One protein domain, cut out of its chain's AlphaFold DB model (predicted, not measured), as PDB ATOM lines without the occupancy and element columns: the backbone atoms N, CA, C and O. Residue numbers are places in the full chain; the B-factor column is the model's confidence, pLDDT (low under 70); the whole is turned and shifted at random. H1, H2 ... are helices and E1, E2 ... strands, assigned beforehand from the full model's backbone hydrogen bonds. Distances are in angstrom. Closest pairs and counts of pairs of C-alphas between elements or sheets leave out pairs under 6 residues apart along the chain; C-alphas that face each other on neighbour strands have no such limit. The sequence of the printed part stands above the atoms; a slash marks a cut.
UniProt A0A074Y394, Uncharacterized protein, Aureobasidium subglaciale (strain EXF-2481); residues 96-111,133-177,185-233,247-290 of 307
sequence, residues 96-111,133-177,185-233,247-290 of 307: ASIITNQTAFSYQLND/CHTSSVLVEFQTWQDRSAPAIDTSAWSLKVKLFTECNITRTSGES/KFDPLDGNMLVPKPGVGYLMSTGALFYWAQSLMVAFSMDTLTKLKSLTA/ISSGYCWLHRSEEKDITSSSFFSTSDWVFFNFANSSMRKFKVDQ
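AT A GLANCE: This is residues 96 to 111, 133 to 177, 185 to 233 and 247 to 290 of the 307 residues of an uncharacterized protein of Aureobasidium subglaciale (strain EXF-2481) (UniProt A0A074Y394). What is the main picture? A twisted wall of five antiparallel strands has the long helix H2 grazing it near its E4 edge, while the small hairpin E1 and E2 has E2 near E4, and residues 171 to 176 stick out. What is printed? The 154 residues have two named helices and seven named strands, along the chain E1 E2 E3 H1 E4 H2 E5 E6 E7, in the mixed class; the large sheet's order is E4 E3 E5 E6 E7. The whole is only just compact, close to loose, with a radius of gyration of the C-alphas of 17.5 A and spans of 57 by 39 by 28 A.

IN THESE COORDINATES: Where does the first half run? E1, residues 97 to 99, begins at C-alpha 97 (150.786, 122.280, 173.031); then come E2, 106 to 111, E3, 133 to 143, 29.7 A long, H1, 150 to 155, and E4, 159 to 171, 38.6 A. What follows? H2, 208 to 232, is 36.2 A long; E5 is 249 to 256, E6 268 to 277, 26.6 A, and E7 282 to 289, ending at C-alpha 289 (135.722, 93.386, 164.707).

HOW THE PARTS SIT: How are the strands paired? Within hydrogen-bond range are N 98 and O 107 in E1 and E2, 2.7 A; N 139 and O 163 in E3 and E4, 2.8 A; and N 140 and O 252 in E3 and E5, 2.8 A. E5 E6 E7 form a meander, each strand the antiparallel neighbour of the one before, with N 251 and O 274 at 2.8 A and N 286 and O 273 at 2.8 A. And the helices? H2 is on the sheet but only grazes it, with residues 217 to 228; its closest C-alphas to E4 are Ser 221 and Leu 160, 6.8 A. H1 is not on the sheet, and in both helices every O i to N i+4 pair is within hydrogen-bond range.

THE WHOLE: Where are the cuts? The C-alphas are 14.2 A apart from 111 to 133, 26.1 A from 177 to 185 and 8.9 A from 233 to 247. Which link is long, and where is confidence low? E5 to E6 is a long link of 11 residues; pLDDT is under 70 for 29 residues, among them 101 to 105 and 190 to 208.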
ATOM      1  N   ALA A  96     146.443 123.447 175.007       85.38
ATOM      2  CA  ALA A  96     147.849 123.841 174.929       85.38
ATOM      3  C   ALA A  96     148.728 122.743 174.313       85.38
ATOM      4  O   ALA A  96     148.504 121.549 174.527       85.38
ATOM      5  N   SER A  97     149.758 123.166 173.579       83.81
ATOM      6  CA  SER A  97     150.786 122.280 173.031       83.81
ATOM      7  C   SER A  97     151.954 122.146 174.005       83.81
ATOM      8  O   SER A  97     152.510 123.146 174.453       83.81
ATOM      9  N   ILE A  98     152.356 120.911 174.286       80.00
ATOM     10  CA  ILE A  98     153.468 120.546 175.159       80.00
ATOM     11  C   ILE A  98     154.493 119.703 174.396       80.00
ATOM     12  O   ILE A  98     154.161 118.944 173.481       80.00
ATOM     13  N   ILE A  99     155.757 119.831 174.785       75.75
ATOM     14  CA  ILE A  99     156.869 119.031 174.266       75.75
ATOM     15  C   ILE A  99     157.484 118.312 175.459       75.75
ATOM     16  O   ILE A  99     157.748 118.936 176.484       75.75
ATOM     17  N   THR A 100     157.702 117.004 175.338       72.69
ATOM     18  CA  THR A 100     158.352 116.222 176.395       72.69
ATOM     19  C   THR A 100     159.803 115.927 176.028       72.69
ATOM     20  O   THR A 100     160.161 115.879 174.853       72.69
ATOM     21  N   ASN A 101     160.641 115.683 177.038       68.12
ATOM     22  CA  ASN A 101     162.063 115.383 176.851       68.12
ATOM     23  C   ASN A 101     162.308 114.050 176.104       68.12
ATOM     24  O   ASN A 101     163.362 113.846 175.514       68.12
ATOM     25  N   GLN A 102     161.337 113.128 176.109       64.12
ATOM     26  CA  GLN A 102     161.506 111.773 175.563       64.12
ATOM     27  C   GLN A 102     160.693 111.508 174.291       64.12
ATOM     28  O   GLN A 102     160.615 110.367 173.836       64.12
ATOM     29  N   THR A 103     160.082 112.529 173.692       64.44
ATOM     30  CA  THR A 103     159.194 112.330 172.542       64.44
ATOM     31  C   THR A 103     159.585 113.198 171.363       64.44
ATOM     32  O   THR A 103     159.718 114.409 171.493       64.44
ATOM     33  N   ALA A 104     159.652 112.592 170.177       62.34
ATOM     34  CA  ALA A 104     159.852 113.309 168.914       62.34
ATOM     35  C   ALA A 104     158.622 114.121 168.450       62.34
ATOM     36  O   ALA A 104     158.691 114.834 167.449       62.34
ATOM     37  N   PHE A 105     157.494 114.013 169.158       69.12
ATOM     38  CA  PHE A 105     156.241 114.680 168.821       69.12
ATOM     39  C   PHE A 105     155.865 115.737 169.853       69.12
ATOM     40  O   PHE A 105     156.090 115.554 171.051       69.12
ATOM     41  N   SER A 106     155.242 116.815 169.378       74.44
ATOM     42  CA  SER A 106     154.469 117.715 170.224       74.44
ATOM     43  C   SER A 106     153.093 117.105 170.488       74.44
ATOM     44  O   SER A 106     152.467 116.517 169.600       74.44
ATOM     45  N   TYR A 107     152.631 117.239 171.725       83.00
ATOM     46  CA  TYR A 107     151.315 116.788 172.154       83.00
ATOM     47  C   TYR A 107     150.437 117.988 172.448       83.00
ATOM     48  O   TYR A 107     150.905 118.986 172.977       83.00
ATOM     49  N   GLN A 108     149.155 117.876 172.150       89.44
ATOM     50  CA  GLN A 108     148.141 118.815 172.591       89.44
ATOM     51  C   GLN A 108     147.381 118.203 173.765       89.44
ATOM     52  O   GLN A 108     146.928 117.063 173.672       89.44
ATOM     53  N   LEU A 109     147.224 118.946 174.857       90.44
ATOM     54  CA  LEU A 109     146.393 118.512 175.975       90.44
ATOM     55  C   LEU A 109     144.919 118.553 175.552       90.44
ATOM     56  O   LEU A 109     144.427 119.615 175.187       90.44
ATOM     57  N   ASN A 110     144.223 117.420 175.564       90.94
ATOM     58  CA  ASN A 110     142.832 117.333 175.107       90.94
ATOM     59  C   ASN A 110     141.828 117.316 176.254       90.94
ATOM     60  O   ASN A 110     140.797 117.973 176.180       90.94
ATOM     61  N   ASP A 111     142.128 116.548 177.293       90.12
ATOM     62  CA  ASP A 111     141.264 116.406 178.457       90.12
ATOM     63  C   ASP A 111     142.111 116.100 179.689       90.12
ATOM     64  O   ASP A 111     143.188 115.504 179.596       90.12
ATOM     65  N   CYS A 133     151.622 105.793 180.759       87.25
ATOM     66  CA  CYS A 133     151.123 106.280 179.481       87.25
ATOM     67  C   CYS A 133     150.852 105.123 178.519       87.25
ATOM     68  O   CYS A 133     151.719 104.280 178.276       87.25
ATOM     69  N   HIS A 134     149.667 105.109 177.923       87.69
ATOM     70  CA  HIS A 134     149.307 104.143 176.901       87.69
ATOM     71  C   HIS A 134     148.476 104.801 175.802       87.69
ATOM     72  O   HIS A 134     147.653 105.680 176.043       87.69
ATOM     73  N   THR A 135     148.701 104.373 174.563       87.50
ATOM     74  CA  THR A 135     147.868 104.786 173.433       87.50
ATOM     75  C   THR A 135     146.466 104.216 173.608       87.50
ATOM     76  O   THR A 135     146.346 103.003 173.733       87.50
ATOM     77  N   SER A 136     145.420 105.036 173.586       88.00
ATOM     78  CA  SER A 136     144.033 104.556 173.624       88.00
ATOM     79  C   SER A 136     143.495 104.294 172.218       88.00
ATOM     80  O   SER A 136     142.867 103.265 171.960       88.00
ATOM     81  N   SER A 137     143.787 105.185 171.267       90.75
ATOM     82  CA  SER A 137     143.367 105.009 169.878       90.75
ATOM     83  C   SER A 137     144.235 105.765 168.874       90.75
ATOM     84  O   SER A 137     144.955 106.708 169.214       90.75
ATOM     85  N   VAL A 138     144.158 105.329 167.619       91.44
ATOM     86  CA  VAL A 138     144.806 105.962 166.468       91.44
ATOM     87  C   VAL A 138     143.730 106.313 165.453       91.44
ATOM     88  O   VAL A 138     142.951 105.452 165.053       91.44
ATOM     89  N   LEU A 139     143.695 107.565 165.016       91.94
ATOM     90  CA  LEU A 139     142.791 108.040 163.977       91.94
ATOM     91  C   LEU A 139     143.609 108.472 162.762       91.94
ATOM     92  O   LEU A 139     144.450 109.362 162.859       91.94
ATOM     93  N   VAL A 140     143.354 107.849 161.619       91.00
ATOM     94  CA  VAL A 140     143.956 108.203 160.331       91.00
ATOM     95  C   VAL A 140     142.873 108.822 159.462       91.00
ATOM     96  O   VAL A 140     141.917 108.150 159.090       91.00
ATOM     97  N   GLU A 141     143.007 110.103 159.148       90.62
ATOM     98  CA  GLU A 141     142.066 110.860 158.326       90.62
ATOM     99  C   GLU A 141     142.636 111.041 156.917       90.62
ATOM    100  O   GLU A 141     143.789 111.435 156.739       90.62
ATOM    101  N   PHE A 142     141.801 110.788 155.915       88.12
ATOM    102  CA  PHE A 142     142.099 110.946 154.497       88.12
ATOM    103  C   PHE A 142     141.222 112.054 153.918       88.12
ATOM    104  O   PHE A 142     139.996 112.053 154.090       88.12
ATOM    105  N   GLN A 143     141.829 113.008 153.216       85.81
ATOM    106  CA  GLN A 143     141.119 114.174 152.675       85.81
ATOM    107  C   GLN A 143     141.663 114.545 151.292       85.81
ATOM    108  O   GLN A 143     142.879 114.578 151.105       85.81
ATOM    109  N   THR A 144     140.785 114.848 150.329       81.44
ATOM    110  CA  THR A 144     141.198 115.311 148.993       81.44
ATOM    111  C   THR A 144     141.515 116.804 148.965       81.44
ATOM    112  O   THR A 144     142.676 117.179 148.894       81.44
ATOM    113  N   TRP A 145     140.513 117.678 149.044       70.81
ATOM    114  CA  TRP A 145     140.683 119.140 148.957       70.81
ATOM    115  C   TRP A 145     139.954 119.911 150.061       70.81
ATOM    116  O   TRP A 145     140.333 121.034 150.372       70.81
ATOM    117  N   GLN A 146     138.918 119.327 150.664       66.62
ATOM    118  CA  GLN A 146     138.144 119.967 151.726       66.62
ATOM    119  C   GLN A 146     138.994 120.043 153.011       66.62
ATOM    120  O   GLN A 146     139.602 119.044 153.391       66.62
ATOM    121  N   ASP A 147     139.072 121.219 153.646       70.19
ATOM    122  CA  ASP A 147     139.882 121.504 154.851       70.19
ATOM    123  C   ASP A 147     141.406 121.316 154.714       70.19
ATOM    124  O   ASP A 147     142.119 120.979 155.673       70.19
ATOM    125  N   ARG A 148     141.940 121.571 153.515       76.75
ATOM    126  CA  ARG A 148     143.386 121.594 153.256       76.75
ATOM    127  C   ARG A 148     143.866 122.982 152.847       76.75
ATOM    128  O   ARG A 148     143.149 123.740 152.200       76.75
ATOM    129  N   SER A 149     145.107 123.299 153.208       76.94
ATOM    130  CA  SER A 149     145.771 124.521 152.754       76.94
ATOM    131  C   SER A 149     146.097 124.430 151.259       76.94
ATOM    132  O   SER A 149     146.406 123.353 150.747       76.94
ATOM    133  N   ALA A 150     146.059 125.564 150.550       77.50
ATOM    134  CA  ALA A 150     146.360 125.608 149.117       77.50
ATOM    135  C   ALA A 150     147.730 124.985 148.750       77.50
ATOM    136  O   ALA A 150     147.766 124.201 147.802       77.50
ATOM    137  N   PRO A 151     148.827 125.205 149.511       74.94
ATOM    138  CA  PRO A 151     150.110 124.550 149.231       74.94
ATOM    139  C   PRO A 151     150.065 123.022 149.372       74.94
ATOM    140  O   PRO A 151     150.714 122.300 148.616       74.94
ATOM    141  N   ALA A 152     149.278 122.506 150.322       74.88
ATOM    142  CA  ALA A 152     149.119 121.065 150.482       74.88
ATOM    143  C   ALA A 152     148.372 120.459 149.281       74.88
ATOM    144  O   ALA A 152     148.754 119.386 148.813       74.88
ATOM    145  N   ILE A 153     147.338 121.151 148.779       77.62
ATOM    146  CA  ILE A 153     146.561 120.741 147.597       77.62
ATOM    147  C   ILE A 153     147.440 120.727 146.340       77.62
ATOM    148  O   ILE A 153     147.376 119.768 145.576       77.62
ATOM    149  N   ASP A 154     148.290 121.739 146.159       77.88
ATOM    150  CA  ASP A 154     149.236 121.816 145.035       77.88
ATOM    151  C   ASP A 154     150.248 120.657 145.051       77.88
ATOM    152  O   ASP A 154     150.539 120.040 144.029       77.88
ATOM    153  N   THR A 155     150.712 120.273 146.244       76.38
ATOM    154  CA  THR A 155     151.675 119.172 146.403       76.38
ATOM    155  C   THR A 155     151.057 117.805 146.089       76.38
ATOM    156  O   THR A 155     151.728 116.899 145.592       76.38
ATOM    157  N   SER A 156     149.782 117.598 146.432       79.38
ATOM    158  CA  SER A 156     149.140 116.286 146.317       79.38
ATOM    159  C   SER A 156     147.616 116.371 146.318       79.38
ATOM    160  O   SER A 156     147.006 117.045 147.146       79.38
ATOM    161  N   ALA A 157     146.978 115.563 145.468       79.06
ATOM    162  CA  ALA A 157     145.518 115.464 145.405       79.06
ATOM    163  C   ALA A 157     144.871 114.823 146.652       79.06
ATOM    164  O   ALA A 157     143.673 114.981 146.866       79.06
ATOM    165  N   TRP A 158     145.656 114.121 147.474       83.56
ATOM    166  CA  TRP A 158     145.229 113.473 148.716       83.56
ATOM    167  C   TRP A 158     146.176 113.834 149.862       83.56
ATOM    168  O   TRP A 158     147.382 113.916 149.654       83.56
ATOM    169  N   SER A 159     145.637 114.003 151.069       84.62
ATOM    170  CA  SER A 159     146.384 114.143 152.324       84.62
ATOM    171  C   SER A 159     145.980 113.063 153.315       84.62
ATOM    172  O   SER A 159     144.871 112.525 153.265       84.62
ATOM    173  N   LEU A 160     146.928 112.763 154.198       86.31
ATOM    174  CA  LEU A 160     146.818 111.817 155.287       86.31
ATOM    175  C   LEU A 160     147.206 112.542 156.576       86.31
ATOM    176  O   LEU A 160     148.322 113.040 156.686       86.31
ATOM    177  N   LYS A 161     146.293 112.593 157.546       87.19
ATOM    178  CA  LYS A 161     146.530 113.146 158.885       87.19
ATOM    179  C   LYS A 161     146.402 112.024 159.900       87.19
ATOM    180  O   LYS A 161     145.370 111.364 159.962       87.19
ATOM    181  N   VAL A 162     147.430 111.813 160.711       87.19
ATOM    182  CA  VAL A 162     147.402 110.837 161.805       87.19
ATOM    183  C   VAL A 162     147.240 111.578 163.122       87.19
ATOM    184  O   VAL A 162     147.992 112.505 163.416       87.19
ATOM    185  N   LYS A 163     146.266 111.166 163.929       89.00
ATOM    186  CA  LYS A 163     146.078 111.614 165.308       89.00
ATOM    187  C   LYS A 163     146.241 110.418 166.234       89.00
ATOM    188  O   LYS A 163     145.611 109.380 166.042       89.00
ATOM    189  N   LEU A 164     147.088 110.575 167.235       88.88
ATOM    190  CA  LEU A 164     147.340 109.586 168.269       88.88
ATOM    191  C   LEU A 164     146.745 110.099 169.573       88.88
ATOM    192  O   LEU A 164     147.112 111.188 170.010       88.88
ATOM    193  N   PHE A 165     145.870 109.314 170.187       90.88
ATOM    194  CA  PHE A 165     145.317 109.605 171.503       90.88
ATOM    195  C   PHE A 165     146.068 108.774 172.537       90.88
ATOM    196  O   PHE A 165     146.050 107.543 172.484       90.88
ATOM    197  N   THR A 166     146.737 109.449 173.462       89.75
ATOM    198  CA  THR A 166     147.527 108.833 174.528       89.75
ATOM    199  C   THR A 166     146.966 109.260 175.870       89.75
ATOM    200  O   THR A 166     146.795 110.447 176.123       89.75
ATOM    201  N   GLU A 167     146.704 108.298 176.741       90.62
ATOM    202  CA  GLU A 167     146.234 108.545 178.099       90.62
ATOM    203  C   GLU A 167     147.365 108.258 179.076       90.62
ATOM    204  O   GLU A 167     147.992 107.198 179.029       90.62
ATOM    205  N   CYS A 168     147.652 109.233 179.931       89.88
ATOM    206  CA  CYS A 168     148.713 109.184 180.925       89.88
ATOM    207  C   CYS A 168     148.137 109.448 182.311       89.88
ATOM    208  O   CYS A 168     147.282 110.319 182.475       89.88
ATOM    209  N   ASN A 169     148.662 108.751 183.312       90.19
ATOM    210  CA  ASN A 169     148.307 108.973 184.705       90.19
ATOM    211  C   ASN A 169     149.388 109.811 185.387       90.19
ATOM    212  O   ASN A 169     150.582 109.571 185.233       90.19
ATOM    213  N   ILE A 170     148.962 110.790 186.169       87.88
ATOM    214  CA  ILE A 170     149.820 111.657 186.968       87.88
ATOM    215  C   ILE A 170     149.469 111.379 188.421       87.88
ATOM    216  O   ILE A 170     148.365 111.679 188.877       87.88
ATOM    217  N   THR A 171     150.403 110.757 189.130       83.12
ATOM    218  CA  THR A 171     150.278 110.458 190.557       83.12
ATOM    219  C   THR A 171     151.036 111.509 191.349       83.12
ATOM    220  O   THR A 171     152.266 111.565 191.273       83.12
ATOM    221  N   ARG A 172     150.315 112.334 192.107       79.88
ATOM    222  CA  ARG A 172     150.921 113.319 193.005       79.88
ATOM    223  C   ARG A 172     151.452 112.653 194.265       79.88
ATOM    224  O   ARG A 172     150.929 111.637 194.723       79.88
ATOM    225  N   THR A 173     152.446 113.286 194.879       69.88
ATOM    226  CA  THR A 173     152.981 112.885 196.191       69.88
ATOM    227  C   THR A 173     151.934 112.974 197.306       69.88
ATOM    228  O   THR A 173     152.021 112.228 198.276       69.88
ATOM    229  N   SER A 174     150.903 113.812 197.141       69.88
ATOM    230  CA  SER A 174     149.741 113.918 198.036       69.88
ATOM    231  C   SER A 174     148.788 112.714 197.983       69.88
ATOM    232  O   SER A 174     147.853 112.646 198.779       69.88
ATOM    233  N   GLY A 175     148.996 111.767 197.059       71.81
ATOM    234  CA  GLY A 175     148.109 110.622 196.835       71.81
ATOM    235  C   GLY A 175     146.952 110.900 195.870       71.81
ATOM    236  O   GLY A 175     146.177 109.992 195.574       71.81
ATOM    237  N   GLU A 176     146.839 112.119 195.340       79.38
ATOM    238  CA  GLU A 176     145.882 112.443 194.280       79.38
ATOM    239  C   GLU A 176     146.360 111.904 192.926       79.38
ATOM    240  O   GLU A 176     147.492 112.150 192.502       79.38
ATOM    241  N   SER A 177     145.480 111.203 192.213       81.88
ATOM    242  CA  SER A 177     145.701 110.798 190.827       81.88
ATOM    243  C   SER A 177     144.860 111.657 189.882       81.88
ATOM    244  O   SER A 177     143.683 111.932 190.121       81.88
ATOM    245  N   LYS A 185     149.678 114.869 166.729       84.06
ATOM    246  CA  LYS A 185     149.234 114.999 165.336       84.06
ATOM    247  C   LYS A 185     150.437 114.793 164.430       84.06
ATOM    248  O   LYS A 185     151.525 115.238 164.762       84.06
ATOM    249  N   PHE A 186     150.259 114.136 163.299       80.75
ATOM    250  CA  PHE A 186     151.291 113.985 162.282       80.75
ATOM    251  C   PHE A 186     150.657 114.194 160.908       80.75
ATOM    252  O   PHE A 186     149.722 113.485 160.538       80.75
ATOM    253  N   ASP A 187     151.157 115.187 160.179       79.88
ATOM    254  CA  ASP A 187     150.765 115.481 158.803       79.88
ATOM    255  C   ASP A 187     152.050 115.627 157.968       79.88
ATOM    256  O   ASP A 187     152.804 116.583 158.172       79.88
ATOM    257  N   PRO A 188     152.347 114.679 157.062       73.88
ATOM    258  CA  PRO A 188     153.565 114.700 156.259       73.88
ATOM    259  C   PRO A 188     153.555 115.787 155.173       73.88
ATOM    260  O   PRO A 188     154.602 116.061 154.591       73.88
ATOM    261  N   LEU A 189     152.395 116.376 154.867       73.12
ATOM    262  CA  LEU A 189     152.203 117.321 153.762       73.12
ATOM    263  C   LEU A 189     151.876 118.741 154.242       73.12
ATOM    264  O   LEU A 189     151.750 119.647 153.416       73.12
ATOM    265  N   ASP A 190     151.741 118.961 155.551       67.88
ATOM    266  CA  ASP A 190     151.493 120.296 156.085       67.88
ATOM    267  C   ASP A 190     152.756 121.172 155.985       67.88
ATOM    268  O   ASP A 190     153.772 120.976 156.663       67.88
ATOM    269  N   GLY A 191     152.680 122.185 155.121       52.34
ATOM    270  CA  GLY A 191     153.735 123.160 154.861       52.34
ATOM    271  C   GLY A 191     153.940 124.203 155.969       52.34
ATOM    272  O   GLY A 191     154.974 124.863 155.973       52.34
ATOM    273  N   ASN A 192     153.054 124.321 156.965       49.22
ATOM    274  CA  ASN A 192     153.043 125.443 157.922       49.22
ATOM    275  C   ASN A 192     154.241 125.511 158.893       49.22
ATOM    276  O   ASN A 192     154.185 124.994 160.003       49.22
ATOM    277  N   MET A 193     155.322 126.202 158.518       40.59
ATOM    278  CA  MET A 193     156.541 126.399 159.333       40.59
ATOM    279  C   MET A 193     156.337 127.137 160.679       40.59
ATOM    280  O   MET A 193     157.266 127.187 161.477       40.59
ATOM    281  N   LEU A 194     155.158 127.720 160.934       35.97
ATOM    282  CA  LEU A 194     154.897 128.634 162.063       35.97
ATOM    283  C   LEU A 194     154.237 127.984 163.291       35.97
ATOM    284  O   LEU A 194     154.171 128.606 164.348       35.97
ATOM    285  N   VAL A 195     153.758 126.746 163.180       39.88
ATOM    286  CA  VAL A 195     153.345 125.947 164.343       39.88
ATOM    287  C   VAL A 195     154.539 125.067 164.704       39.88
ATOM    288  O   VAL A 195     155.099 124.478 163.779       39.88
ATOM    289  N   PRO A 196     154.955 124.947 165.983       40.94
ATOM    290  CA  PRO A 196     155.943 123.959 166.405       40.94
ATOM    291  C   PRO A 196     155.500 122.573 165.927       40.94
ATOM    292  O   PRO A 196     154.630 121.931 166.523       40.94
ATOM    293  N   LYS A 197     156.030 122.167 164.769       50.12
ATOM    294  CA  LYS A 197     155.544 120.989 164.069       50.12
ATOM    295  C   LYS A 197     155.988 119.761 164.849       50.12
ATOM    296  O   LYS A 197     157.188 119.620 165.104       50.12
ATOM    297  N   PRO A 198     155.086 118.818 165.125       43.88
ATOM    298  CA  PRO A 198     155.509 117.445 165.316       43.88
ATOM    299  C   PRO A 198     156.232 116.983 164.038       43.88
ATOM    300  O   PRO A 198     155.654 116.959 162.954       43.88
ATOM    301  N   GLY A 199     157.522 116.667 164.162       44.50
ATOM    302  CA  GLY A 199     158.269 115.926 163.147       44.50
ATOM    303  C   GLY A 199     159.063 116.695 162.082       44.50
ATOM    304  O   GLY A 199     159.683 116.024 161.278       44.50
ATOM    305  N   VAL A 200     159.141 118.032 162.002       45.53
ATOM    306  CA  VAL A 200     160.030 118.656 160.969       45.53
ATOM    307  C   VAL A 200     160.833 119.879 161.450       45.53
ATOM    308  O   VAL A 200     161.619 120.435 160.695       45.53
ATOM    309  N   GLY A 201     160.706 120.299 162.714       40.03
ATOM    310  CA  GLY A 201     161.333 121.546 163.193       40.03
ATOM    311  C   GLY A 201     162.621 121.424 164.013       40.03
ATOM    312  O   GLY A 201     163.334 122.410 164.138       40.03
ATOM    313  N   TYR A 202     162.936 120.262 164.593       44.59
ATOM    314  CA  TYR A 202     164.025 120.146 165.582       44.59
ATOM    315  C   TYR A 202     164.787 118.816 165.465       44.59
ATOM    316  O   TYR A 202     165.013 118.091 166.426       44.59
ATOM    317  N   LEU A 203     165.195 118.472 164.244       44.12
ATOM    318  CA  LEU A 203     165.919 117.236 163.923       44.12
ATOM    319  C   LEU A 203     167.447 117.418 163.979       44.12
ATOM    320  O   LEU A 203     168.163 117.073 163.046       44.12
ATOM    321  N   MET A 204     167.961 117.978 165.073       43.28
ATOM    322  CA  MET A 204     169.414 118.022 165.320       43.28
ATOM    323  C   MET A 204     169.825 117.421 166.673       43.28
ATOM    324  O   MET A 204     171.017 117.253 166.902       43.28
ATOM    325  N   SER A 205     168.889 117.055 167.562       47.06
ATOM    326  CA  SER A 205     169.240 116.530 168.898       47.06
ATOM    327  C   SER A 205     168.584 115.205 169.300       47.06
ATOM    328  O   SER A 205     168.921 114.660 170.349       47.06
ATOM    329  N   THR A 206     167.685 114.637 168.494       54.75
ATOM    330  CA  THR A 206     166.995 113.381 168.829       54.75
ATOM    331  C   THR A 206     167.665 112.205 168.116       54.75
ATOM    332  O   THR A 206     167.748 112.201 166.892       54.75
ATOM    333  N   GLY A 207     168.167 111.226 168.877       61.72
ATOM    334  CA  GLY A 207     169.004 110.121 168.385       61.72
ATOM    335  C   GLY A 207     168.427 109.279 167.232       61.72
ATOM    336  O   GLY A 207     167.249 109.365 166.889       61.72
ATOM    337  N   ALA A 208     169.274 108.417 166.654       69.25
ATOM    338  CA  ALA A 208     169.022 107.664 165.414       69.25
ATOM    339  C   ALA A 208     167.672 106.920 165.350       69.25
ATOM    340  O   ALA A 208     167.089 106.796 164.274       69.25
ATOM    341  N   LEU A 209     167.144 106.453 166.487       72.06
ATOM    342  CA  LEU A 209     165.848 105.775 166.560       72.06
ATOM    343  C   LEU A 209     164.689 106.662 166.075       72.06
ATOM    344  O   LEU A 209     163.840 106.203 165.313       72.06
ATOM    345  N   PHE A 210     164.660 107.931 166.487       72.38
ATOM    346  CA  PHE A 210     163.586 108.858 166.123       72.38
ATOM    347  C   PHE A 210     163.620 109.206 164.638       72.38
ATOM    348  O   PHE A 210     162.575 109.268 163.994       72.38
ATOM    349  N   TYR A 211     164.825 109.342 164.082       70.88
ATOM    350  CA  TYR A 211     165.024 109.536 162.650       70.88
ATOM    351  C   TYR A 211     164.454 108.366 161.832       70.88
ATOM    352  O   TYR A 211     163.707 108.579 160.874       70.88
ATOM    353  N   TRP A 212     164.754 107.124 162.229       76.19
ATOM    354  CA  TRP A 212     164.223 105.938 161.553       76.19
ATOM    355  C   TRP A 212     162.709 105.812 161.694       76.19
ATOM    356  O   TRP A 212     162.030 105.561 160.700       76.19
ATOM    357  N   ALA A 213     162.165 106.038 162.892       77.81
ATOM    358  CA  ALA A 213     160.723 106.003 163.118       77.81
ATOM    359  C   ALA A 213     159.997 107.013 162.219       77.81
ATOM    360  O   ALA A 213     159.037 106.661 161.532       77.81
ATOM    361  N   GLN A 214     160.495 108.249 162.157       75.06
ATOM    362  CA  GLN A 214     159.948 109.280 161.283       75.06
ATOM    363  C   GLN A 214     160.036 108.895 159.807       75.06
ATOM    364  O   GLN A 214     159.058 109.043 159.076       75.06
ATOM    365  N   SER A 215     161.180 108.367 159.377       77.31
ATOM    366  CA  SER A 215     161.380 107.917 157.998       77.31
ATOM    367  C   SER A 215     160.374 106.829 157.613       77.31
ATOM    368  O   SER A 215     159.772 106.896 156.541       77.31
ATOM    369  N   LEU A 216     160.118 105.871 158.510       82.81
ATOM    370  CA  LEU A 216     159.117 104.822 158.311       82.81
ATOM    371  C   LEU A 216     157.692 105.381 158.233       82.81
ATOM    372  O   LEU A 216     156.932 104.967 157.363       82.81
ATOM    373  N   MET A 217     157.330 106.343 159.086       80.75
ATOM    374  CA  MET A 217     156.002 106.972 159.039       80.75
ATOM    375  C   MET A 217     155.778 107.756 157.747       80.75
ATOM    376  O   MET A 217     154.701 107.666 157.158       80.75
ATOM    377  N   VAL A 218     156.790 108.484 157.271       81.62
ATOM    378  CA  VAL A 218     156.725 109.180 155.978       81.62
ATOM    379  C   VAL A 218     156.598 108.171 154.837       81.62
ATOM    380  O   VAL A 218     155.716 108.327 153.995       81.62
ATOM    381  N   ALA A 219     157.409 107.109 154.830       84.00
ATOM    382  CA  ALA A 219     157.352 106.067 153.805       84.00
ATOM    383  C   ALA A 219     155.981 105.372 153.757       84.00
ATOM    384  O   ALA A 219     155.389 105.251 152.684       84.00
ATOM    385  N   PHE A 220     155.440 104.989 154.917       85.88
ATOM    386  CA  PHE A 220     154.099 104.412 155.038       85.88
ATOM    387  C   PHE A 220     153.015 105.366 154.527       85.88
ATOM    388  O   PHE A 220     152.114 104.959 153.789       85.88
ATOM    389  N   SER A 221     153.111 106.647 154.889       83.69
ATOM    390  CA  SER A 221     152.145 107.660 154.461       83.69
ATOM    391  C   SER A 221     152.158 107.830 152.944       83.69
ATOM    392  O   SER A 221     151.099 107.863 152.321       83.69
ATOM    393  N   MET A 222     153.345 107.873 152.335       83.75
ATOM    394  CA  MET A 222     153.491 108.004 150.885       83.75
ATOM    395  C   MET A 222     152.955 106.783 150.135       83.75
ATOM    396  O   MET A 222     152.187 106.959 149.192       83.75
ATOM    397  N   ASP A 223     153.281 105.560 150.567       88.75
ATOM    398  CA  ASP A 223     152.744 104.331 149.955       88.75
ATOM    399  C   ASP A 223     151.211 104.254 150.063       88.75
ATOM    400  O   ASP A 223     150.513 103.884 149.119       88.75
ATOM    401  N   THR A 224     150.661 104.676 151.202       86.31
ATOM    402  CA  THR A 224     149.207 104.721 151.396       86.31
ATOM    403  C   THR A 224     148.559 105.734 150.453       86.31
ATOM    404  O   THR A 224     147.558 105.425 149.806       86.31
ATOM    405  N   LEU A 225     149.139 106.930 150.324       84.81
ATOM    406  CA  LEU A 225     148.629 107.979 149.441       84.81
ATOM    407  C   LEU A 225     148.706 107.589 147.960       84.81
ATOM    408  O   LEU A 225     147.762 107.864 147.214       84.81
ATOM    409  N   THR A 226     149.780 106.929 147.517       84.56
ATOM    410  CA  THR A 226     149.911 106.487 146.118       84.56
ATOM    411  C   THR A 226     148.880 105.417 145.765       84.56
ATOM    412  O   THR A 226     148.214 105.534 144.732       84.56
ATOM    413  N   LYS A 227     148.675 104.427 146.643       86.56
ATOM    414  CA  LYS A 227     147.637 103.394 146.487       86.56
ATOM    415  C   LYS A 227     146.235 103.982 146.513       86.56
ATOM    416  O   LYS A 227     145.374 103.595 145.728       86.56
ATOM    417  N   LEU A 228     145.989 104.935 147.403       82.38
ATOM    418  CA  LEU A 228     144.680 105.557 147.514       82.38
ATOM    419  C   LEU A 228     144.369 106.394 146.266       82.38
ATOM    420  O   LEU A 228     143.266 106.298 145.729       82.38
ATOM    421  N   LYS A 229     145.352 107.127 145.729       82.00
ATOM    422  CA  LYS A 229     145.217 107.842 144.451       82.00
ATOM    423  C   LYS A 229     144.907 106.891 143.293       82.00
ATOM    424  O   LYS A 229     144.010 107.198 142.515       82.00
ATOM    425  N   SER A 230     145.607 105.759 143.175       83.31
ATOM    426  CA  SER A 230     145.389 104.820 142.064       83.31
ATOM    427  C   SER A 230     144.030 104.121 142.128       83.31
ATOM    428  O   SER A 230     143.394 103.946 141.096       83.31
ATOM    429  N   LEU A 231     143.548 103.772 143.327       79.81
ATOM    430  CA  LEU A 231     142.252 103.109 143.514       79.81
ATOM    431  C   LEU A 231     141.052 104.050 143.372       79.81
ATOM    432  O   LEU A 231     139.950 103.603 143.055       79.81
ATOM    433  N   THR A 232     141.233 105.337 143.669       77.44
ATOM    434  CA  THR A 232     140.127 106.307 143.675       77.44
ATOM    435  C   THR A 232     140.031 107.129 142.399       77.44
ATOM    436  O   THR A 232     138.968 107.708 142.167       77.44
ATOM    437  N   ALA A 233     141.095 107.195 141.594       72.31
ATOM    438  CA  ALA A 233     141.093 107.908 140.324       72.31
ATOM    439  C   ALA A 233     140.108 107.249 139.350       72.31
ATOM    440  O   ALA A 233     140.267 106.091 138.970       72.31
ATOM    441  N   ILE A 247     135.825 108.784 145.912       79.44
ATOM    442  CA  ILE A 247     135.827 109.047 147.352       79.44
ATOM    443  C   ILE A 247     136.451 110.427 147.554       79.44
ATOM    444  O   ILE A 247     137.427 110.763 146.892       79.44
ATOM    445  N   SER A 248     135.884 111.228 148.451       82.44
ATOM    446  CA  SER A 248     136.335 112.597 148.735       82.44
ATOM    447  C   SER A 248     137.023 112.715 150.097       82.44
ATOM    448  O   SER A 248     137.919 113.532 150.288       82.44
ATOM    449  N   SER A 249     136.614 111.899 151.066       87.94
ATOM    450  CA  SER A 249     137.248 111.843 152.380       87.94
ATOM    451  C   SER A 249     136.992 110.491 153.029       87.94
ATOM    452  O   SER A 249     136.087 109.758 152.633       87.94
ATOM    453  N   GLY A 250     137.772 110.149 154.037       88.38
ATOM    454  CA  GLY A 250     137.465 109.046 154.922       88.38
ATOM    455  C   GLY A 250     138.287 109.115 156.188       88.38
ATOM    456  O   GLY A 250     139.199 109.929 156.305       88.38
ATOM    457  N   TYR A 251     137.984 108.242 157.130       90.69
ATOM    458  CA  TYR A 251     138.848 108.008 158.268       90.69
ATOM    459  C   TYR A 251     138.868 106.531 158.636       90.69
ATOM    460  O   TYR A 251     137.925 105.782 158.368       90.69
ATOM    461  N   CYS A 252     139.972 106.138 159.253       91.44
ATOM    462  CA  CYS A 252     140.147 104.869 159.925       91.44
ATOM    463  C   CYS A 252     140.407 105.153 161.400       91.44
ATOM    464  O   CYS A 252     141.393 105.812 161.737       91.44
ATOM    465  N   TRP A 253     139.519 104.684 162.269       92.12
ATOM    466  CA  TRP A 253     139.699 104.763 163.712       92.12
ATOM    467  C   TRP A 253     140.048 103.381 164.242       92.12
ATOM    468  O   TRP A 253     139.254 102.451 164.150       92.12
ATOM    469  N   LEU A 254     141.258 103.250 164.769       90.88
ATOM    470  CA  LEU A 254     141.782 102.037 165.370       90.88
ATOM    471  C   LEU A 254     141.727 102.174 166.892       90.88
ATOM    472  O   LEU A 254     142.387 103.046 167.466       90.88
ATOM    473  N   HIS A 255     140.964 101.307 167.548       89.50
ATOM    474  CA  HIS A 255     140.900 101.251 169.005       89.50
ATOM    475  C   HIS A 255     141.847 100.186 169.526       89.50
ATOM    476  O   HIS A 255     141.851  99.045 169.054       89.50
ATOM    477  N   ARG A 256     142.666 100.562 170.505       86.19
ATOM    478  CA  ARG A 256     143.609  99.634 171.113       86.19
ATOM    479  C   ARG A 256     142.867  98.577 171.941       86.19
ATOM    480  O   ARG A 256     141.823  98.844 172.532       86.19
ATOM    481  N   SER A 257     143.418  97.371 171.963       85.31
ATOM    482  CA  SER A 257     143.065  96.301 172.896       85.31
ATOM    483  C   SER A 257     143.900  96.377 174.189       85.31
ATOM    484  O   SER A 257     144.815  97.192 174.316       85.31
ATOM    485  N   GLU A 258     143.638  95.488 175.145       82.19
ATOM    486  CA  GLU A 258     144.480  95.314 176.343       82.19
ATOM    487  C   GLU A 258     145.845  94.671 176.031       82.19
ATOM    488  O   GLU A 258     146.745  94.651 176.874       82.19
ATOM    489  N   GLU A 259     146.019  94.178 174.802       80.81
ATOM    490  CA  GLU A 259     147.261  93.588 174.321       80.81
ATOM    491  C   GLU A 259     148.435  94.579 174.427       80.81
ATOM    492  O   GLU A 259     148.331  95.779 174.118       80.81
ATOM    493  N   LYS A 260     149.575  94.076 174.909       77.56
ATOM    494  CA  LYS A 260     150.791  94.885 175.090       77.56
ATOM    495  C   LYS A 260     151.716  94.785 173.891       77.56
ATOM    496  O   LYS A 260     152.440  95.743 173.625       77.56
ATOM    497  N   ASP A 261     151.689  93.658 173.185       79.94
ATOM    498  CA  ASP A 261     152.527  93.453 172.014       79.94
ATOM    499  C   ASP A 261     151.922  94.125 170.773       79.94
ATOM    500  O   ASP A 261     150.870  93.727 170.273       79.94
ATOM    501  N   ILE A 262     152.619  95.139 170.257       76.62
ATOM    502  CA  ILE A 262     152.241  95.859 169.033       76.62
ATOM    503  C   ILE A 262     152.294  94.980 167.781       76.62
ATOM    504  O   ILE A 262     151.646  95.287 166.783       76.62
ATOM    505  N   THR A 263     153.068  93.894 167.815       82.81
ATOM    506  CA  THR A 263     153.195  92.972 166.682       82.81
ATOM    507  C   THR A 263     152.044  91.974 166.608       82.81
ATOM    508  O   THR A 263     151.849  91.334 165.572       82.81
ATOM    509  N   SER A 264     151.244  91.870 167.672       82.50
ATOM    510  CA  SER A 264     150.077  91.002 167.695       82.50
ATOM    511  C   SER A 264     148.977  91.522 166.768       82.50
ATOM    512  O   SER A 264     148.639  92.707 166.757       82.50
ATOM    513  N   SER A 265     148.326  90.613 166.041       78.00
ATOM    514  CA  SER A 265     147.138  90.932 165.239       78.00
ATOM    515  C   SER A 265     145.945  91.381 166.090       78.00
ATOM    516  O   SER A 265     145.043  92.039 165.577       78.00
ATOM    517  N   SER A 266     145.946  91.068 167.390       80.75
ATOM    518  CA  SER A 266     144.936  91.509 168.358       80.75
ATOM    519  C   SER A 266     145.250  92.860 169.007       80.75
ATOM    520  O   SER A 266     144.501  93.287 169.888       80.75
ATOM    521  N   PHE A 267     146.327  93.546 168.596       79.94
ATOM    522  CA  PHE A 267     146.720  94.832 169.179       79.94
ATOM    523  C   PHE A 267     145.624  95.899 169.045       79.94
ATOM    524  O   PHE A 267     145.370  96.660 169.983       79.94
ATOM    525  N   PHE A 268     144.918  95.912 167.912       83.19
ATOM    526  CA  PHE A 268     143.706  96.705 167.729       83.19
ATOM    527  C   PHE A 268     142.474  95.809 167.860       83.19
ATOM    528  O   PHE A 268     142.332  94.821 167.143       83.19
ATOM    529  N   SER A 269     141.583  96.157 168.787       80.75
ATOM    530  CA  SER A 269     140.378  95.376 169.091       80.75
ATOM    531  C   SER A 269     139.291  95.597 168.041       80.75
ATOM    532  O   SER A 269     138.657  94.653 167.567       80.75
ATOM    533  N   THR A 270     139.099  96.855 167.651       82.56
ATOM    534  CA  THR A 270     138.078  97.280 166.696       82.56
ATOM    535  C   THR A 270     138.650  98.328 165.757       82.56
ATOM    536  O   THR A 270     139.504  99.137 166.136       82.56
ATOM    537  N   SER A 271     138.186  98.291 164.509       86.56
ATOM    538  CA  SER A 271     138.481  99.337 163.539       86.56
ATOM    539  C   SER A 271     137.217  99.805 162.836       86.56
ATOM    540  O   SER A 271     136.459  98.996 162.290       86.56
ATOM    541  N   ASP A 272     137.013 101.118 162.845       88.12
ATOM    542  CA  ASP A 272     135.925 101.783 162.144       88.12
ATOM    543  C   ASP A 272     136.479 102.482 160.908       88.12
ATOM    544  O   ASP A 272     137.298 103.398 160.996       88.12
ATOM    545  N   TRP A 273     136.006 102.054 159.742       89.31
ATOM    546  CA  TRP A 273     136.366 102.636 158.458       89.31
ATOM    547  C   TRP A 273     135.159 103.360 157.896       89.31
ATOM    548  O   TRP A 273     134.111 102.754 157.652       89.31
ATOM    549  N   VAL A 274     135.299 104.656 157.658       88.81
ATOM    550  CA  VAL A 274     134.228 105.461 157.078       88.81
ATOM    551  C   VAL A 274     134.769 106.220 155.888       88.81
ATOM    552  O   VAL A 274     135.765 106.923 155.998       88.81
ATOM    553  N   PHE A 275     134.090 106.093 154.754       87.19
ATOM    554  CA  PHE A 275     134.415 106.816 153.531       87.19
ATOM    555  C   PHE A 275     133.211 107.626 153.064       87.19
ATOM    556  O   PHE A 275     132.069 107.161 153.079       87.19
ATOM    557  N   PHE A 276     133.498 108.838 152.619       85.31
ATOM    558  CA  PHE A 276     132.549 109.835 152.167       85.31
ATOM    559  C   PHE A 276     132.802 110.139 150.698       85.31
ATOM    560  O   PHE A 276     133.938 110.361 150.277       85.31
ATOM    561  N   ASN A 277     131.727 110.201 149.925       83.88
ATOM    562  CA  ASN A 277     131.730 110.805 148.602       83.88
ATOM    563  C   ASN A 277     130.821 112.033 148.664       83.88
ATOM    564  O   ASN A 277     129.599 111.896 148.764       83.88
ATOM    565  N   PHE A 278     131.429 113.220 148.626       75.94
ATOM    566  CA  PHE A 278     130.699 114.482 148.735       75.94
ATOM    567  C   PHE A 278     129.921 114.818 147.462       75.94
ATOM    568  O   PHE A 278     128.875 115.449 147.559       75.94
ATOM    569  N   ALA A 279     130.358 114.347 146.288       75.81
ATOM    570  CA  ALA A 279     129.636 114.577 145.035       75.81
ATOM    571  C   ALA A 279     128.251 113.911 145.046       75.81
ATOM    572  O   ALA A 279     127.278 114.492 144.575       75.81
ATOM    573  N   ASN A 280     128.152 112.724 145.652       76.81
ATOM    574  CA  ASN A 280     126.912 111.947 145.712       76.81
ATOM    575  C   ASN A 280     126.249 111.958 147.099       76.81
ATOM    576  O   ASN A 280     125.297 111.212 147.321       76.81
ATOM    577  N   SER A 281     126.765 112.750 148.047       77.81
ATOM    578  CA  SER A 281     126.313 112.781 149.452       77.81
ATOM    579  C   SER A 281     126.189 111.391 150.097       77.81
ATOM    580  O   SER A 281     125.317 111.147 150.930       77.81
ATOM    581  N   SER A 282     127.046 110.449 149.696       79.75
ATOM    582  CA  SER A 282     126.956 109.049 150.119       79.75
ATOM    583  C   SER A 282     128.039 108.704 151.134       79.75
ATOM    584  O   SER A 282     129.181 109.157 151.011       79.75
ATOM    585  N   MET A 283     127.689 107.859 152.103       81.81
ATOM    586  CA  MET A 283     128.587 107.392 153.155       81.81
ATOM    587  C   MET A 283     128.645 105.867 153.154       81.81
ATOM    588  O   MET A 283     127.612 105.199 153.111       81.81
ATOM    589  N   ARG A 284     129.855 105.314 153.235       81.31
ATOM    590  CA  ARG A 284     130.084 103.878 153.423       81.31
ATOM    591  C   ARG A 284     130.794 103.667 154.752       81.31
ATOM    592  O   ARG A 284     131.857 104.242 154.963       81.31
ATOM    593  N   LYS A 285     130.199 102.859 155.629       83.38
ATOM    594  CA  LYS A 285     130.778 102.468 156.917       83.38
ATOM    595  C   LYS A 285     131.101 100.982 156.895       83.38
ATOM    596  O   LYS A 285     130.247 100.181 156.522       83.38
ATOM    597  N   PHE A 286     132.298 100.628 157.332       80.19
ATOM    598  CA  PHE A 286     132.712  99.254 157.566       80.19
ATOM    599  C   PHE A 286     133.238  99.174 158.991       80.19
ATOM    600  O   PHE A 286     134.187  99.872 159.343       80.19
ATOM    601  N   LYS A 287     132.608  98.331 159.802       74.75
ATOM    602  CA  LYS A 287     133.117  97.984 161.121       74.75
ATOM    603  C   LYS A 287     133.777  96.623 161.014       74.75
ATOM    604  O   LYS A 287     133.162  95.684 160.509       74.75
ATOM    605  N   VAL A 288     135.032  96.543 161.427       72.75
ATOM    606  CA  VAL A 288     135.780  95.289 161.429       72.75
ATOM    607  C   VAL A 288     136.126  94.970 162.874       72.75
ATOM    608  O   VAL A 288     136.999  95.606 163.474       72.75
ATOM    609  N   ASP A 289     135.411  93.992 163.421       59.28
ATOM    610  CA  ASP A 289     135.722  93.386 164.707       59.28
ATOM    611  C   ASP A 289     136.895  92.416 164.462       59.28
ATOM    612  O   ASP A 289     136.725  91.385 163.814       59.28
ATOM    613  N   GLN A 290     138.093  92.804 164.920       53.03
ATOM    614  CA  GLN A 290     139.426  92.244 164.619       53.03
ATOM    615  C   GLN A 290     139.994  92.522 163.205       53.03
ATOM    616  O   GLN A 290     139.460  92.031 162.207       53.03
TER     617      GLN A 290